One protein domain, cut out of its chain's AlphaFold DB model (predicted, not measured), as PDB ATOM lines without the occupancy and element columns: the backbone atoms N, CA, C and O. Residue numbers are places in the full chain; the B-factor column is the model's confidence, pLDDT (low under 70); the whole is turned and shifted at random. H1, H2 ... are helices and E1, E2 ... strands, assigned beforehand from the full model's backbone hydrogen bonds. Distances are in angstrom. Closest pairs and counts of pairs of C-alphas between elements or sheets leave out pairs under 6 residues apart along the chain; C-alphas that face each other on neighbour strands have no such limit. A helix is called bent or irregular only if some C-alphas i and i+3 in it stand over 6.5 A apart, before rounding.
ATOM      1  N   TYR A  13     -26.833  -0.686  13.907       48.44
ATOM      2  CA  TYR A  13     -26.598  -2.110  13.606       48.44
ATOM      3  C   TYR A  13     -27.297  -2.562  12.315       48.44
ATOM      4  O   TYR A  13     -27.236  -3.727  11.926       48.44
ATOM      5  N   GLY A  14     -27.949  -1.616  11.633       54.34
ATOM      6  CA  GLY A  14     -28.687  -1.822  10.394       54.34
ATOM      7  C   GLY A  14     -27.830  -1.910   9.132       54.34
ATOM      8  O   GLY A  14     -28.410  -2.078   8.072       54.34
ATOM      9  N   GLU A  15     -26.496  -1.809   9.184       67.81
ATOM     10  CA  GLU A  15     -25.678  -1.776   7.959       67.81
ATOM     11  C   GLU A  15     -25.844  -3.057   7.130       67.81
ATOM     12  O   GLU A  15     -26.245  -2.986   5.972       67.81
ATOM     13  N   TYR A  16     -25.633  -4.235   7.718       69.88
ATOM     14  CA  TYR A  16     -25.789  -5.510   7.003       69.88
ATOM     15  C   TYR A  16     -27.249  -5.840   6.724       69.88
ATOM     16  O   TYR A  16     -27.563  -6.374   5.670       69.88
ATOM     17  N   ALA A  17     -28.155  -5.470   7.633       65.69
ATOM     18  CA  ALA A  17     -29.582  -5.646   7.407       65.69
ATOM     19  C   ALA A  17     -30.087  -4.785   6.234       65.69
ATOM     20  O   ALA A  17     -30.970  -5.207   5.498       65.69
ATOM     21  N   THR A  18     -29.485  -3.611   6.020       69.19
ATOM     22  CA  THR A  18     -29.733  -2.740   4.863       69.19
ATOM     23  C   THR A  18     -29.034  -3.277   3.617       69.19
ATOM     24  O   THR A  18     -29.655  -3.334   2.561       69.19
ATOM     25  N   LYS A  19     -27.781  -3.740   3.730       78.06
ATOM     26  CA  LYS A  19     -27.032  -4.357   2.617       78.06
ATOM     27  C   LYS A  19     -27.690  -5.640   2.100       78.06
ATOM     28  O   LYS A  19     -27.655  -5.881   0.903       78.06
ATOM     29  N   LEU A  20     -28.299  -6.427   2.987       81.00
ATOM     30  CA  LEU A  20     -29.112  -7.603   2.658       81.00
ATOM     31  C   LEU A  20     -30.591  -7.258   2.430       81.00
ATOM     32  O   LEU A  20     -31.392  -8.141   2.152       81.00
ATOM     33  N   ASN A  21     -30.976  -5.989   2.598       82.56
ATOM     34  CA  ASN A  21     -32.345  -5.501   2.458       82.56
ATOM     35  C   ASN A  21     -33.398  -6.292   3.272       82.56
ATOM     36  O   ASN A  21     -34.533  -6.432   2.841       82.56
ATOM     37  N   ILE A  22     -33.055  -6.802   4.459       82.19
ATOM     38  CA  ILE A  22     -33.897  -7.717   5.266       82.19
ATOM     39  C   ILE A  22     -34.742  -7.032   6.340       82.19
ATOM     40  O   ILE A  22     -35.362  -7.697   7.163       82.19
ATOM     41  N   LEU A  23     -34.772  -5.699   6.354       77.62
ATOM     42  CA  LEU A  23     -35.532  -4.952   7.355       77.62
ATOM     43  C   LEU A  23     -37.052  -5.134   7.194       77.62
ATOM     44  O   LEU A  23     -37.793  -4.934   8.147       77.62
ATOM     45  N   THR A  24     -37.534  -5.565   6.027       76.31
ATOM     46  CA  THR A  24     -38.958  -5.849   5.771       76.31
ATOM     47  C   THR A  24     -39.213  -7.355   5.651       76.31
ATOM     48  O   THR A  24     -38.293  -8.113   5.361       76.31
ATOM     49  N   GLU A  25     -40.461  -7.818   5.817       77.81
ATOM     50  CA  GLU A  25     -40.797  -9.235   5.549       77.81
ATOM     51  C   GLU A  25     -40.492  -9.631   4.113       77.81
ATOM     52  O   GLU A  25     -39.977 -10.719   3.882       77.81
ATOM     53  N   GLU A  26     -40.803  -8.756   3.159       83.12
ATOM     54  CA  GLU A  26     -40.504  -9.008   1.752       83.12
ATOM     55  C   GLU A  26     -38.996  -9.101   1.528       83.12
ATOM     56  O   GLU A  26     -38.510 -10.023   0.887       83.12
ATOM     57  N   GLY A  27     -38.243  -8.203   2.158       85.62
ATOM     58  CA  GLY A  27     -36.790  -8.240   2.204       85.62
ATOM     59  C   GLY A  27     -36.225  -9.544   2.758       85.62
ATOM     60  O   GLY A  27     -35.338 -10.159   2.173       85.62
ATOM     61  N   PHE A  28     -36.790 -10.019   3.865       86.81
ATOM     62  CA  PHE A  28     -36.402 -11.292   4.452       86.81
ATOM     63  C   PHE A  28     -36.773 -12.485   3.559       86.81
ATOM     64  O   PHE A  28     -35.974 -13.405   3.404       86.81
ATOM     65  N   LYS A  29     -37.947 -12.474   2.915       88.81
ATOM     66  CA  LYS A  29     -38.317 -13.488   1.912       88.81
ATOM     67  C   LYS A  29     -37.349 -13.489   0.732       88.81
ATOM     68  O   LYS A  29     -36.972 -14.565   0.277       88.81
ATOM     69  N   ASN A  30     -36.915 -12.314   0.286       92.12
ATOM     70  CA  ASN A  30     -35.916 -12.186  -0.769       92.12
ATOM     71  C   ASN A  30     -34.582 -12.799  -0.346       92.12
ATOM     72  O   ASN A  30     -34.047 -13.589  -1.111       92.12
ATOM     73  N   LEU A  31     -34.114 -12.570   0.889       93.38
ATOM     74  CA  LEU A  31     -32.926 -13.255   1.420       93.38
ATOM     75  C   LEU A  31     -33.074 -14.786   1.372       93.38
ATOM     76  O   LEU A  31     -32.148 -15.490   0.978       93.38
ATOM     77  N   LEU A  32     -34.234 -15.321   1.771       94.44
ATOM     78  CA  LEU A  32     -34.478 -16.768   1.725       94.44
ATOM     79  C   LEU A  32     -34.454 -17.321   0.294       94.44
ATOM     80  O   LEU A  32     -34.009 -18.450   0.092       94.44
ATOM     81  N   ASN A  33     -34.950 -16.556  -0.679       95.00
ATOM     82  CA  ASN A  33     -34.914 -16.936  -2.088       95.00
ATOM     83  C   ASN A  33     -33.493 -16.832  -2.652       95.00
ATOM     84  O   ASN A  33     -33.043 -17.775  -3.292       95.00
ATOM     85  N   GLU A  34     -32.763 -15.763  -2.337       95.62
ATOM     86  CA  GLU A  34     -31.376 -15.553  -2.762       95.62
ATOM     87  C   GLU A  34     -30.462 -16.675  -2.249       95.62
ATOM     88  O   GLU A  34     -29.677 -17.228  -3.011       95.62
ATOM     89  N   LEU A  35     -30.638 -17.135  -1.002       96.19
ATOM     90  CA  LEU A  35     -29.932 -18.315  -0.478       96.19
ATOM     91  C   LEU A  35     -30.191 -19.592  -1.300       96.19
ATOM     92  O   LEU A  35     -29.286 -20.409  -1.480       96.19
ATOM     93  N   LYS A  36     -31.421 -19.786  -1.788       94.69
ATOM     94  CA  LYS A  36     -31.787 -20.947  -2.615       94.69
ATOM     95  C   LYS A  36     -31.254 -20.820  -4.039       94.69
ATOM     96  O   LYS A  36     -30.811 -21.812  -4.608       94.69
ATOM     97  N   GLU A  37     -31.277 -19.621  -4.606       94.38
ATOM     98  CA  GLU A  37     -30.686 -19.343  -5.916       94.38
ATOM     99  C   GLU A  37     -29.168 -19.539  -5.880       94.38
ATOM    100  O   GLU A  37     -28.619 -20.233  -6.734       94.38
ATOM    101  N   GLU A  38     -28.498 -19.048  -4.836       94.00
ATOM    102  CA  GLU A  38     -27.064 -19.252  -4.638       94.00
ATOM    103  C   GLU A  38     -26.710 -20.730  -4.436       94.00
ATOM    104  O   GLU A  38     -25.716 -21.192  -4.994       94.00
ATOM    105  N   CYS A  39     -27.543 -21.511  -3.736       93.75
ATOM    106  CA  CYS A  39     -27.407 -22.973  -3.690       93.75
ATOM    107  C   CYS A  39     -27.353 -23.575  -5.109       93.75
ATOM    108  O   CYS A  39     -26.417 -24.309  -5.440       93.75
ATOM    109  N   VAL A  40     -28.310 -23.221  -5.974       93.75
ATOM    110  CA  VAL A  40     -28.362 -23.702  -7.364       93.75
ATOM    111  C   VAL A  40     -27.138 -23.237  -8.159       93.75
ATOM    112  O   VAL A  40     -26.499 -24.055  -8.822       93.75
ATOM    113  N   ASN A  41     -26.771 -21.957  -8.068       92.56
ATOM    114  CA  ASN A  41     -25.640 -21.374  -8.796       92.56
ATOM    115  C   ASN A  41     -24.312 -22.039  -8.421       92.56
ATOM    116  O   ASN A  41     -23.514 -22.378  -9.303       92.56
ATOM    117  N   ARG A  42     -24.084 -22.266  -7.121       91.75
ATOM    118  CA  ARG A  42     -22.890 -22.955  -6.619       91.75
ATOM    119  C   ARG A  42     -22.824 -24.389  -7.120       91.75
ATOM    120  O   ARG A  42     -21.797 -24.785  -7.670       91.75
ATOM    121  N   ASN A  43     -23.932 -25.124  -7.010       90.06
ATOM    122  CA  ASN A  43     -24.017 -26.506  -7.477       90.06
ATOM    123  C   ASN A  43     -23.739 -26.612  -8.986       90.06
ATOM    124  O   ASN A  43     -22.977 -27.478  -9.414       90.06
ATOM    125  N   LEU A  44     -24.298 -25.707  -9.799       91.50
ATOM    126  CA  LEU A  44     -24.050 -25.660 -11.247       91.50
ATOM    127  C   LEU A  44     -22.602 -25.298 -11.598       91.50
ATOM    128  O   LEU A  44     -22.091 -25.734 -12.628       91.50
ATOM    129  N   SER A  45     -21.942 -24.520 -10.744       88.50
ATOM    130  CA  SER A  45     -20.548 -24.101 -10.917       88.50
ATOM    131  C   SER A  45     -19.537 -25.111 -10.354       88.50
ATOM    132  O   SER A  45     -18.333 -24.907 -10.488       88.50
ATOM    133  N   GLY A  46     -20.005 -26.209  -9.745       87.06
ATOM    134  CA  GLY A  46     -19.158 -27.259  -9.175       87.06
ATOM    135  C   GLY A  46     -18.530 -26.912  -7.822       87.06
ATOM    136  O   GLY A  46     -17.593 -27.593  -7.405       87.06
ATOM    137  N   PHE A  47     -19.025 -25.870  -7.147       86.12
ATOM    138  CA  PHE A  47     -18.603 -25.524  -5.789       86.12
ATOM    139  C   PHE A  47     -19.208 -26.476  -4.758       86.12
ATOM    140  O   PHE A  47     -20.279 -27.052  -4.965       86.12
ATOM    141  N   VAL A  48     -18.520 -26.625  -3.628       77.31
ATOM    142  CA  VAL A  48     -18.991 -27.443  -2.509       77.31
ATOM    143  C   VAL A  48     -19.926 -26.592  -1.629       77.31
ATOM    144  O   VAL A  48     -19.998 -25.369  -1.754       77.31
ATOM    145  N   GLU A  49     -20.695 -27.236  -0.750       78.50
ATOM    146  CA  GLU A  49     -21.535 -26.586   0.273       78.50
ATOM    147  C   GLU A  49     -22.788 -25.832  -0.217       78.50
ATOM    148  O   GLU A  49     -23.485 -25.221   0.595       78.50
ATOM    149  N   GLY A  50     -23.158 -25.932  -1.502       80.69
ATOM    150  CA  GLY A  50     -24.395 -25.328  -2.024       80.69
ATOM    151  C   GLY A  50     -25.647 -25.769  -1.251       80.69
ATOM    152  O   GLY A  50     -26.411 -24.930  -0.778       80.69
ATOM    153  N   GLU A  51     -25.796 -27.072  -0.997       86.00
ATOM    154  CA  GLU A  51     -26.923 -27.633  -0.227       86.00
ATOM    155  C   GLU A  51     -27.029 -27.066   1.203       86.00
ATOM    156  O   GLU A  51     -28.121 -26.993   1.777       86.00
ATOM    157  N   ARG A  52     -25.917 -26.614   1.800       89.81
ATOM    158  CA  ARG A  52     -25.952 -26.016   3.140       89.81
ATOM    159  C   ARG A  52     -26.505 -24.590   3.141       89.81
ATOM    160  O   ARG A  52     -27.052 -24.180   4.164       89.81
ATOM    161  N   LEU A  53     -26.447 -23.854   2.026       93.94
ATOM    162  CA  LEU A  53     -27.149 -22.566   1.895       93.94
ATOM    163  C   LEU A  53     -28.666 -22.758   1.963       93.94
ATOM    164  O   LEU A  53     -29.363 -22.009   2.650       93.94
ATOM    165  N   GLU A  54     -29.173 -23.816   1.330       92.75
ATOM    166  CA  GLU A  54     -30.583 -24.182   1.438       92.75
ATOM    167  C   GLU A  54     -30.951 -24.577   2.876       92.75
ATOM    168  O   GLU A  54     -31.996 -24.163   3.385       92.75
ATOM    169  N   LEU A  55     -30.071 -25.292   3.586       92.56
ATOM    170  CA  LEU A  55     -30.288 -25.595   5.002       92.56
ATOM    171  C   LEU A  55     -30.325 -24.326   5.874       92.56
ATOM    172  O   LEU A  55     -31.144 -24.250   6.794       92.56
ATOM    173  N   ILE A  56     -29.499 -23.315   5.585       95.19
ATOM    174  CA  ILE A  56     -29.559 -22.007   6.263       95.19
ATOM    175  C   ILE A  56     -30.919 -21.345   6.005       95.19
ATOM    176  O   ILE A  56     -31.579 -20.932   6.959       95.19
ATOM    177  N   ALA A  57     -31.391 -21.306   4.756       94.38
ATOM    178  CA  ALA A  57     -32.707 -20.748   4.422       94.38
ATOM    179  C   ALA A  57     -33.853 -21.483   5.146       94.38
ATOM    180  O   ALA A  57     -34.755 -20.868   5.726       94.38
ATOM    181  N   ASN A  58     -33.800 -22.814   5.175       92.44
ATOM    182  CA  ASN A  58     -34.772 -23.642   5.890       92.44
ATOM    183  C   ASN A  58     -34.719 -23.401   7.408       92.44
ATOM    184  O   ASN A  58     -35.756 -23.376   8.071       92.44
ATOM    185  N   THR A  59     -33.530 -23.139   7.952       93.12
ATOM    186  CA  THR A  59     -33.336 -22.768   9.363       93.12
ATOM    187  C   THR A  59     -33.977 -21.436   9.689       93.12
ATOM    188  O   THR A  59     -34.823 -21.356  10.580       93.12
ATOM    189  N   LEU A  60     -33.643 -20.415   8.909       91.88
ATOM    190  CA  LEU A  60     -34.165 -19.067   9.060       91.88
ATOM    191  C   LEU A  60     -35.700 -19.027   8.950       91.88
ATOM    192  O   LEU A  60     -36.361 -18.369   9.745       91.88
ATOM    193  N   SER A  61     -36.290 -19.790   8.031       90.88
ATOM    194  CA  SER A  61     -37.754 -19.884   7.894       90.88
ATOM    195  C   SER A  61     -38.458 -20.703   8.987       90.88
ATOM    196  O   SER A  61     -39.680 -20.614   9.119       90.88
ATOM    197  N   SER A  62     -37.720 -21.491   9.775       89.88
ATOM    198  CA  SER A  62     -38.292 -22.380  10.798       89.88
ATOM    199  C   SER A  62     -38.411 -21.750  12.186       89.88
ATOM    200  O   SER A  62     -39.109 -22.322  13.036       89.88
ATOM    201  N   PHE A  63     -37.762 -20.602  12.414       87.31
ATOM    202  CA  PHE A  63     -37.919 -19.823  13.643       87.31
ATOM    203  C   PHE A  63     -39.380 -19.431  13.865       87.31
ATOM    204  O   PHE A  63     -40.133 -19.190  12.920       87.31
ATOM    205  N   ASP A  64     -39.792 -19.373  15.132       84.19
ATOM    206  CA  ASP A  64     -41.172 -19.024  15.469       84.19
ATOM    207  C   ASP A  64     -41.451 -17.538  15.241       84.19
ATOM    208  O   ASP A  64     -42.586 -17.166  14.942       84.19
ATOM    209  N   GLU A  65     -40.430 -16.695  15.405       83.88
ATOM    210  CA  GLU A  65     -40.490 -15.264  15.130       83.88
ATOM    211  C   GLU A  65     -39.081 -14.691  14.919       83.88
ATOM    212  O   GLU A  65     -38.112 -15.143  15.533       83.88
ATOM    213  N   ILE A  66     -38.985 -13.660  14.079       78.94
ATOM    214  CA  ILE A  66     -37.763 -12.893  13.828       78.94
ATOM    215  C   ILE A  66     -38.085 -11.418  14.041       78.94
ATOM    216  O   ILE A  66     -38.982 -10.874  13.395       78.94
ATOM    217  N   ARG A  67     -37.367 -10.775  14.962       78.62
ATOM    218  CA  ARG A  67     -37.534  -9.359  15.308       78.62
ATOM    219  C   ARG A  67     -36.272  -8.585  14.976       78.62
ATOM    220  O   ARG A  67     -35.177  -9.028  15.300       78.62
ATOM    221  N   PHE A  68     -36.428  -7.393  14.422       70.69
ATOM    222  CA  PHE A  68     -35.329  -6.456  14.218       70.69
ATOM    223  C   PHE A  68     -35.454  -5.348  15.261       70.69
ATOM    224  O   PHE A  68     -36.229  -4.415  15.087       70.69
ATOM    225  N   ASP A  69     -34.749  -5.492  16.385       63.53
ATOM    226  CA  ASP A  69     -34.746  -4.479  17.443       63.53
ATOM    227  C   ASP A  69     -33.643  -3.451  17.175       63.53
ATOM    228  O   ASP A  69     -32.491  -3.798  16.897       63.53
ATOM    229  N   THR A  70     -33.991  -2.176  17.298       56.34
ATOM    230  CA  THR A  70     -33.098  -1.038  17.078       56.34
ATOM    231  C   THR A  70     -31.951  -0.911  18.055       56.34
ATOM    232  O   THR A  70     -30.945  -0.283  17.717       56.34
ATOM    233  N   TYR A  71     -32.080  -1.501  19.239       58.47
ATOM    234  CA  TYR A  71     -31.079  -1.428  20.298       58.47
ATOM    235  C   TYR A  71     -30.226  -2.693  20.396       58.47
ATOM    236  O   TYR A  71     -29.129  -2.653  20.954       58.47
ATOM    237  N   TYR A  72     -30.721  -3.822  19.880       58.12
ATOM    238  CA  TYR A  72     -30.142  -5.137  20.169       58.12
ATOM    239  C   TYR A  72     -29.804  -5.981  18.934       58.12
ATOM    240  O   TYR A  72     -29.148  -7.011  19.095       58.12
ATOM    241  N   GLY A  73     -30.166  -5.543  17.723       65.44
ATOM    242  CA  GLY A  73     -29.941  -6.294  16.486       65.44
ATOM    243  C   GLY A  73     -31.022  -7.354  16.218       65.44
ATOM    244  O   GLY A  73     -32.044  -7.398  16.918       65.44
ATOM    245  N   PRO A  74     -30.838  -8.209  15.192       73.19
ATOM    246  CA  PRO A  74     -31.802  -9.249  14.856       73.19
ATOM    247  C   PRO A  74     -31.919 -10.274  15.992       73.19
ATOM    248  O   PRO A  74     -30.936 -10.852  16.451       73.19
ATOM    249  N   THR A  75     -33.145 -10.505  16.450       82.12
ATOM    250  CA  THR A  75     -33.485 -11.473  17.491       82.12
ATOM    251  C   THR A  75     -34.366 -12.567  16.904       82.12
ATOM    252  O   THR A  75     -35.472 -12.298  16.435       82.12
ATOM    253  N   MET A  76     -33.881 -13.800  16.970       82.81
ATOM    254  CA  MET A  76     -34.580 -15.019  16.580       82.81
ATOM    255  C   MET A  76     -35.219 -15.644  17.818       82.81
ATOM    256  O   MET A  76     -34.543 -15.852  18.827       82.81
ATOM    257  N   ILE A  77     -36.516 -15.933  17.760       84.62
ATOM    258  CA  ILE A  77     -37.264 -16.502  18.885       84.62
ATOM    259  C   ILE A  77     -37.573 -17.971  18.601       84.62
ATOM    260  O   ILE A  77     -38.134 -18.311  17.554       84.62
ATOM    261  N   ILE A  78     -37.231 -18.831  19.562       86.19
ATOM    262  CA  ILE A  78     -37.501 -20.270  19.549       86.19
ATOM    263  C   ILE A  78     -38.389 -20.596  20.747       86.19
ATOM    264  O   ILE A  78     -37.917 -20.677  21.870       86.19
ATOM    265  N   LYS A  79     -39.678 -20.840  20.517       86.75
ATOM    266  CA  LYS A  79     -40.616 -21.218  21.589       86.75
ATOM    267  C   LYS A  79     -40.501 -22.693  21.953       86.75
ATOM    268  O   LYS A  79     -40.847 -23.093  23.062       86.75
ATOM    269  N   ASN A  80     -40.118 -23.526  20.985       86.50
ATOM    270  CA  ASN A  80     -39.998 -24.965  21.172       86.50
ATOM    271  C   ASN A  80     -38.906 -25.552  20.267       86.50
ATOM    272  O   ASN A  80     -39.101 -25.728  19.060       86.50
ATOM    273  N   TRP A  81     -37.783 -25.919  20.883       87.06
ATOM    274  CA  TRP A  81     -36.639 -26.538  20.213       87.06
ATOM    275  C   TRP A  81     -36.977 -27.833  19.474       87.06
ATOM    276  O   TRP A  81     -36.490 -28.039  18.366       87.06
ATOM    277  N   ASP A  82     -37.831 -28.692  20.035       87.88
ATOM    278  CA  ASP A  82     -38.213 -29.950  19.385       87.88
ATOM    279  C   ASP A  82     -39.066 -29.699  18.134       87.88
ATOM    280  O   ASP A  82     -38.882 -30.365  17.114       87.88
ATOM    281  N   SER A  83     -39.949 -28.696  18.169       87.25
ATOM    282  CA  SER A  83     -40.715 -28.284  16.990       87.25
ATOM    283  C   SER A  83     -39.801 -27.746  15.893       87.25
ATOM    284  O   SER A  83     -39.908 -28.191  14.751       87.25
ATOM    285  N   LEU A  84     -38.875 -26.843  16.232       88.25
ATOM    286  CA  LEU A  84     -37.915 -26.287  15.279       88.25
ATOM    287  C   LEU A  84     -37.032 -27.389  14.682       88.25
ATOM    288  O   LEU A  84     -36.974 -27.536  13.465       88.25
ATOM    289  N   ARG A  85     -36.428 -28.232  15.524       91.44
ATOM    290  CA  ARG A  85     -35.604 -29.377  15.108       91.44
ATOM    291  C   ARG A  85     -36.341 -30.279  14.122       91.44
ATOM    292  O   ARG A  85     -35.790 -30.615  13.080       91.44
ATOM    293  N   LYS A  86     -37.598 -30.634  14.413       87.94
ATOM    294  CA  LYS A  86     -38.422 -31.484  13.536       87.94
ATOM    295  C   LYS A  86     -38.760 -30.826  12.198       87.94
ATOM    296  O   LYS A  86     -38.878 -31.553  11.216       87.94
ATOM    297  N   LYS A  87     -38.909 -29.495  12.147       87.88
ATOM    298  CA  LYS A  87     -39.081 -28.749  10.885       87.88
ATOM    299  C   LYS A  87     -37.813 -28.790  10.027       87.88
ATOM    300  O   LYS A  87     -37.928 -28.889   8.813       87.88
ATOM    301  N   LEU A  88     -36.630 -28.744  10.649       87.94
ATOM    302  CA  LEU A  88     -35.345 -28.790   9.938       87.94
ATOM    303  C   LEU A  88     -34.989 -30.190   9.462       87.94
ATOM    304  O   LEU A  88     -34.707 -30.404   8.289       87.94
ATOM    305  N   ASN A  89     -34.965 -31.140  10.391       86.56
ATOM    306  CA  ASN A  89     -34.652 -32.530  10.121       86.56
ATOM    307  C   ASN A  89     -35.177 -33.395  11.282       86.56
ATOM    308  O   ASN A  89     -34.621 -33.347  12.384       86.56
ATOM    309  N   PRO A  90     -36.200 -34.242  11.054       85.88
ATOM    310  CA  PRO A  90     -36.766 -35.116  12.084       85.88
ATOM    311  C   PRO A  90     -35.742 -36.011  12.800       85.88
ATOM    312  O   PRO A  90     -35.938 -36.341  13.974       85.88
ATOM    313  N   ASN A  91     -34.649 -36.363  12.116       89.00
ATOM    314  CA  ASN A  91     -33.599 -37.252  12.611       89.00
ATOM    315  C   ASN A  91     -32.435 -36.515  13.292       89.00
ATOM    316  O   ASN A  91     -31.619 -37.158  13.944       89.00
ATOM    317  N   MET A  92     -32.344 -35.188  13.160       90.44
ATOM    318  CA  MET A  92     -31.299 -34.389  13.805       90.44
ATOM    319  C   MET A  92     -31.535 -34.370  15.310       90.44
ATOM    320  O   MET A  92     -32.639 -34.058  15.737       90.44
ATOM    321  N   SER A  93     -30.540 -34.672  16.135       91.50
ATOM    322  CA  SER A  93     -30.666 -34.560  17.591       91.50
ATOM    323  C   SER A  93     -30.793 -33.100  18.043       91.50
ATOM    324  O   SER A  93     -30.381 -32.171  17.351       91.50
ATOM    325  N   GLU A  94     -31.336 -32.871  19.241       89.88
ATOM    326  CA  GLU A  94     -31.418 -31.520  19.816       89.88
ATOM    327  C   GLU A  94     -30.034 -30.868  19.920       89.88
ATOM    328  O   GLU A  94     -29.849 -29.721  19.527       89.88
ATOM    329  N   ARG A  95     -29.023 -31.638  20.342       91.75
ATOM    330  CA  ARG A  95     -27.636 -31.169  20.425       91.75
ATOM    331  C   ARG A  95     -27.078 -30.745  19.065       91.75
ATOM    332  O   ARG A  95     -26.331 -29.772  19.000       91.75
ATOM    333  N   GLU A  96     -27.385 -31.482  18.000       93.31
ATOM    334  CA  GLU A  96     -26.976 -31.117  16.639       93.31
ATOM    335  C   GLU A  96     -27.698 -29.861  16.164       93.31
ATOM    336  O   GLU A  96     -27.045 -28.975  15.621       93.31
ATOM    337  N   CYS A  97     -28.997 -29.737  16.449       92.31
ATOM    338  CA  CYS A  97     -29.788 -28.550  16.128       92.31
ATOM    339  C   CYS A  97     -29.230 -27.296  16.814       92.31
ATOM    340  O   CYS A  97     -28.953 -26.294  16.159       92.31
ATOM    341  N   VAL A  98     -28.960 -27.374  18.118       91.12
ATOM    342  CA  VAL A  98     -28.361 -26.272  18.883       91.12
ATOM    343  C   VAL A  98     -26.986 -25.899  18.322       91.12
ATOM    344  O   VAL A  98     -26.710 -24.724  18.091       91.12
ATOM    345  N   LYS A  99     -26.118 -26.883  18.039       93.38
ATOM    346  CA  LYS A  99     -24.802 -26.622  17.424       93.38
ATOM    347  C   LYS A  99     -24.920 -25.983  16.043       93.38
ATOM    348  O   LYS A  99     -24.137 -25.087  15.723       93.38
ATOM    349  N   TRP A 100     -25.866 -26.452  15.236       94.12
ATOM    350  CA  TRP A 100     -26.131 -25.925  13.905       94.12
ATOM    351  C   TRP A 100     -26.540 -24.454  13.968       94.12
ATOM    352  O   TRP A 100     -25.937 -23.628  13.284       94.12
ATOM    353  N   ILE A 101     -27.488 -24.113  14.844       91.56
ATOM    354  CA  ILE A 101     -27.974 -22.739  14.969       91.56
ATOM    355  C   ILE A 101     -26.903 -21.810  15.546       91.56
ATOM    356  O   ILE A 101     -26.734 -20.701  15.047       91.56
ATOM    357  N   LEU A 102     -26.170 -22.253  16.575       89.56
ATOM    358  CA  LEU A 102     -25.174 -21.408  17.240       89.56
ATOM    359  C   LEU A 102     -23.934 -21.156  16.379       89.56
ATOM    360  O   LEU A 102     -23.427 -20.043  16.376       89.56
ATOM    361  N   ASN A 103     -23.435 -22.179  15.678       91.06
ATOM    362  CA  ASN A 103     -22.156 -22.091  14.966       91.06
ATOM    363  C   ASN A 103     -22.195 -22.673  13.548       91.06
ATOM    364  O   ASN A 103     -21.459 -22.208  12.684       91.06
ATOM    365  N   GLY A 104     -23.020 -23.689  13.285       94.44
ATOM    366  CA  GLY A 104     -23.028 -24.395  11.997       94.44
ATOM    367  C   GLY A 104     -23.362 -23.502  10.802       94.44
ATOM    368  O   GLY A 104     -22.684 -23.587   9.779       94.44
ATOM    369  N   MET A 105     -24.339 -22.599  10.947       95.06
ATOM    370  CA  MET A 105     -24.673 -21.636   9.890       95.06
ATOM    371  C   MET A 105     -23.502 -20.688   9.593       95.06
ATOM    372  O   MET A 105     -23.137 -20.507   8.437       95.06
ATOM    373  N   ILE A 106     -22.870 -20.125  10.628       94.38
ATOM    374  CA  ILE A 106     -21.736 -19.197  10.476       94.38
ATOM    375  C   ILE A 106     -20.535 -19.911   9.845       94.38
ATOM    376  O   ILE A 106     -19.938 -19.389   8.907       94.38
ATOM    377  N   ASN A 107     -20.214 -21.118  10.319       94.81
ATOM    378  CA  ASN A 107     -19.107 -21.917   9.791       94.81
ATOM    379  C   ASN A 107     -19.319 -22.274   8.319       94.81
ATOM    380  O   ASN A 107     -18.383 -22.175   7.539       94.81
ATOM    381  N   THR A 108     -20.550 -22.611   7.926       95.06
ATOM    382  CA  THR A 108     -20.892 -22.876   6.520       95.06
ATOM    383  C   THR A 108     -20.592 -21.661   5.642       95.06
ATOM    384  O   THR A 108     -19.957 -21.784   4.599       95.06
ATOM    385  N   VAL A 109     -21.018 -20.467   6.065       95.25
ATOM    386  CA  VAL A 109     -20.762 -19.246   5.287       95.25
ATOM    387  C   VAL A 109     -19.268 -18.912   5.255       95.25
ATOM    388  O   VAL A 109     -18.766 -18.464   4.228       95.25
ATOM    389  N   ALA A 110     -18.531 -19.165   6.341       93.81
ATOM    390  CA  ALA A 110     -17.080 -18.996   6.365       93.81
ATOM    391  C   ALA A 110     -16.363 -19.957   5.398       93.81
ATOM    392  O   ALA A 110     -15.502 -19.516   4.643       93.81
ATOM    393  N   GLU A 111     -16.762 -21.233   5.360       93.94
ATOM    394  CA  GLU A 111     -16.237 -22.238   4.423       93.94
ATOM    395  C   GLU A 111     -16.458 -21.820   2.961       93.94
ATOM    396  O   GLU A 111     -15.546 -21.949   2.141       93.94
ATOM    397  N   ILE A 112     -17.633 -21.260   2.656       94.12
ATOM    398  CA  ILE A 112     -17.972 -20.712   1.335       94.12
ATOM    399  C   ILE A 112     -17.083 -19.516   0.979       94.12
ATOM    400  O   ILE A 112     -16.521 -19.476  -0.112       94.12
ATOM    401  N   ILE A 113     -16.910 -18.559   1.896       92.75
ATOM    402  CA  ILE A 113     -16.036 -17.396   1.672       92.75
ATOM    403  C   ILE A 113     -14.592 -17.847   1.423       92.75
ATOM    404  O   ILE A 113     -13.939 -17.345   0.508       92.75
ATOM    405  N   ASP A 114     -14.091 -18.796   2.214       91.88
ATOM    406  CA  ASP A 114     -12.742 -19.334   2.052       91.88
ATOM    407  C   ASP A 114     -12.582 -20.062   0.713       91.88
ATOM    408  O   ASP A 114     -11.529 -19.970   0.077       91.88
ATOM    409  N   GLU A 115     -13.608 -20.793   0.271       92.00
ATOM    410  CA  GLU A 115     -13.636 -21.416  -1.051       92.00
ATOM    411  C   GLU A 115     -13.584 -20.371  -2.166       92.00
ATOM    412  O   GLU A 115     -12.705 -20.453  -3.024       92.00
ATOM    413  N   ASP A 116     -14.443 -19.357  -2.116       90.94
ATOM    414  CA  ASP A 116     -14.477 -18.279  -3.102       90.94
ATOM    415  C   ASP A 116     -13.108 -17.587  -3.211       90.94
ATOM    416  O   ASP A 116     -12.578 -17.433  -4.313       90.94
ATOM    417  N   ILE A 117     -12.467 -17.273  -2.075       91.00
ATOM    418  CA  ILE A 117     -11.123 -16.674  -2.041       91.00
ATOM    419  C   ILE A 117     -10.088 -17.584  -2.718       91.00
ATOM    420  O   ILE A 117      -9.265 -17.091  -3.494       91.00
ATOM    421  N   ARG A 118     -10.123 -18.904  -2.468       91.44
ATOM    422  CA  ARG A 118      -9.204 -19.867  -3.115       91.44
ATOM    423  C   ARG A 118      -9.345 -19.872  -4.634       91.44
ATOM    424  O   ARG A 118      -8.351 -20.083  -5.327       91.44
ATOM    425  N   TYR A 119     -10.547 -19.623  -5.144       89.44
ATOM    426  CA  TYR A 119     -10.832 -19.555  -6.576       89.44
ATOM    427  C   TYR A 119     -10.795 -18.128  -7.150       89.44
ATOM    428  O   TYR A 119     -11.104 -17.932  -8.324       89.44
ATOM    429  N   GLY A 120     -10.374 -17.128  -6.365       88.88
ATOM    430  CA  GLY A 120     -10.246 -15.738  -6.816       88.88
ATOM    431  C   GLY A 120     -11.579 -15.005  -6.992       88.88
ATOM    432  O   GLY A 120     -11.633 -13.989  -7.687       88.88
ATOM    433  N   VAL A 121     -12.646 -15.504  -6.372       87.56
ATOM    434  CA  VAL A 121     -13.981 -14.902  -6.344       87.56
ATOM    435  C   VAL A 121     -14.154 -14.136  -5.030       87.56
ATOM    436  O   VAL A 121     -13.668 -14.538  -3.977       87.56
ATOM    437  N   SER A 122     -14.847 -12.999  -5.075       82.62
ATOM    438  CA  SER A 122     -15.269 -12.276  -3.873       82.62
ATOM    439  C   SER A 122     -16.737 -11.922  -4.013       82.62
ATOM    440  O   SER A 122     -17.089 -11.110  -4.865       82.62
ATOM    441  N   ASN A 123     -17.570 -12.481  -3.138       86.19
ATOM    442  CA  ASN A 123     -18.990 -12.181  -3.084       86.19
ATOM    443  C   ASN A 123     -19.338 -11.480  -1.759       86.19
ATOM    444  O   ASN A 123     -19.202 -12.044  -0.670       86.19
ATOM    445  N   ASP A 124     -19.765 -10.220  -1.848       88.56
ATOM    446  CA  ASP A 124     -20.127  -9.421  -0.674       88.56
ATOM    447  C   ASP A 124     -21.423  -9.906  -0.011       88.56
ATOM    448  O   ASP A 124     -21.598  -9.685   1.189       88.56
ATOM    449  N   PHE A 125     -22.284 -10.631  -0.737       92.19
ATOM    450  CA  PHE A 125     -23.461 -11.285  -0.166       92.19
ATOM    451  C   PHE A 125     -23.073 -12.195   1.003       92.19
ATOM    452  O   PHE A 125     -23.595 -12.030   2.105       92.19
ATOM    453  N   TYR A 126     -22.087 -13.082   0.821       92.62
ATOM    454  CA  TYR A 126     -21.673 -14.014   1.874       92.62
ATOM    455  C   TYR A 126     -21.035 -13.306   3.073       92.62
ATOM    456  O   TYR A 126     -21.264 -13.703   4.215       92.62
ATOM    457  N   LYS A 127     -20.286 -12.218   2.850       89.56
ATOM    458  CA  LYS A 127     -19.732 -11.405   3.948       89.56
ATOM    459  C   LYS A 127     -20.852 -10.780   4.777       89.56
ATOM    460  O   LYS A 127     -20.854 -10.910   5.999       89.56
ATOM    461  N   ASN A 128     -21.832 -10.174   4.108       90.25
ATOM    462  CA  ASN A 128     -22.981  -9.566   4.771       90.25
ATOM    463  C   ASN A 128     -23.849 -10.615   5.482       90.25
ATOM    464  O   ASN A 128     -24.306 -10.368   6.597       90.25
ATOM    465  N   LEU A 129     -24.039 -11.794   4.877       92.62
ATOM    466  CA  LEU A 129     -24.750 -12.922   5.476       92.62
ATOM    467  C   LEU A 129     -24.048 -13.411   6.746       92.62
ATOM    468  O   LEU A 129     -24.699 -13.569   7.775       92.62
ATOM    469  N   ARG A 130     -22.725 -13.607   6.708       91.31
ATOM    470  CA  ARG A 130     -21.934 -13.978   7.889       91.31
ATOM    471  C   ARG A 130     -22.121 -12.958   9.009       91.31
ATOM    472  O   ARG A 130     -22.383 -13.345  10.143       91.31
ATOM    473  N   ASP A 131     -22.001 -11.672   8.693       86.19
ATOM    474  CA  ASP A 131     -22.096 -10.604   9.690       86.19
ATOM    475  C   ASP A 131     -23.508 -10.517  10.284       86.19
ATOM    476  O   ASP A 131     -23.660 -10.372  11.498       86.19
ATOM    477  N   PHE A 132     -24.542 -10.711   9.463       86.62
ATOM    478  CA  PHE A 132     -25.914 -10.877   9.936       86.62
ATOM    479  C   PHE A 132     -26.041 -12.055  10.911       86.62
ATOM    480  O   PHE A 132     -26.548 -11.863  12.017       86.62
ATOM    481  N   LEU A 133     -25.546 -13.242  10.542       89.44
ATOM    482  CA  LEU A 133     -25.638 -14.445  11.375       89.44
ATOM    483  C   LEU A 133     -24.886 -14.288  12.710       89.44
ATOM    484  O   LEU A 133     -25.401 -14.696  13.748       89.44
ATOM    485  N   CYS A 134     -23.712 -13.648  12.708       86.06
ATOM    486  CA  CYS A 134     -22.923 -13.358  13.912       86.06
ATOM    487  C   CYS A 134     -23.631 -12.418  14.898       86.06
ATOM    488  O   CYS A 134     -23.370 -12.466  16.099       86.06
ATOM    489  N   LEU A 135     -24.498 -11.538  14.394       81.25
ATOM    490  CA  LEU A 135     -25.239 -10.574  15.205       81.25
ATOM    491  C   LEU A 135     -26.599 -11.107  15.667       81.25
ATOM    492  O   LEU A 135     -27.278 -10.432  16.447       81.25
ATOM    493  N   MET A 136     -27.002 -12.300  15.219       82.12
ATOM    494  CA  MET A 136     -28.256 -12.905  15.645       82.12
ATOM    495  C   MET A 136     -28.223 -13.249  17.128       82.12
ATOM    496  O   MET A 136     -27.352 -13.966  17.619       82.12
ATOM    497  N   ARG A 137     -29.249 -12.792  17.842       83.00
ATOM    498  CA  ARG A 137     -29.518 -13.208  19.217       83.00
ATOM    499  C   ARG A 137     -30.604 -14.263  19.221       83.00
ATOM    500  O   ARG A 137     -31.646 -14.066  18.605       83.00
TER     501      ARG A 137
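What this domain is: This is residues 13 to 137 of the 140 residues of an uncharacterized protein of Clostridium sporogenes (UniProt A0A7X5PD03). Two helical hairpins, H2 with H3 and H5b with H6, make the body, joined where parts of H3 and H5b touch, and short H1 packs on H6. The strand hairpin of E1 and E2, short H4 and arm H5a of bent H5 gather at one end. The printed part has 125 residues, with named elements in the order H1 H2 H3 E1 E2 H4 H5 H6; its two-strand sheet is antiparallel and its class is mostly helix. It is compact, with a radius of gyration of the C-alphas of 14.3 A and spans of 41 by 36 by 22 A.

How they stand to each other: H1, residues 15 to 19, touches residues 128 to 132 of H6, residues 124 to 135; the closest C-alphas, of Tyr 16 and Asn 128, are 5.4 A apart. H2, residues 25 to 44, and H3, residues 50 to 62, form a hairpin at a shallow tilt of 20 degrees, closest at C-alphas 39 and 50, 4.2 A. E1, residues 65 to 69, and E2, residues 73 to 77, form an antiparallel hairpin; N 67 and O 75 are within hydrogen-bond range at 2.8 A. H4, residues 81 to 88, touches H3, closest at C-alphas 84 and 62, 6.0 A. H5, residues 94 to 118, was assigned as one helix by its hydrogen bonds but is bent: C-alphas 102 and 105 are 7.4 A apart, and arms H5a, 94 to 102, and H5b, 105 to 118, stand at a steep tilt of 53 degrees. H5a touches H4, closest at C-alphas 97 and 85, 6.0 A. H5b touches H3 with residues 105 to 109 alone, closest at C-alphas 105 and 56, 6.1 A. H5b and H6 form a hairpin at a shallow tilt of 28 degrees, closest at C-alphas 106 and 130, 5.8 A. Every O i to N i+4 pair is within hydrogen-bond range in H1, H2, H4, H5a, H5b and H6, and 8 of 9 in H3.

Where its parts are: H1 begins at C-alpha 15, (-25.678, -1.776, 7.959). H2 is 28.9 A long, H3 19.1 A, H5b 20.3 A and H6 16.7 A, ending at C-alpha 135, (-25.239, -10.574, 15.205).

The domain as a whole: The C-alphas farthest apart, of Lys 79 and Gly 120, are 41.9 A apart. The printed part has no cut, and its links are tight. The model's pLDDT is under 70 at residues 13 to 18 and 69 to 73.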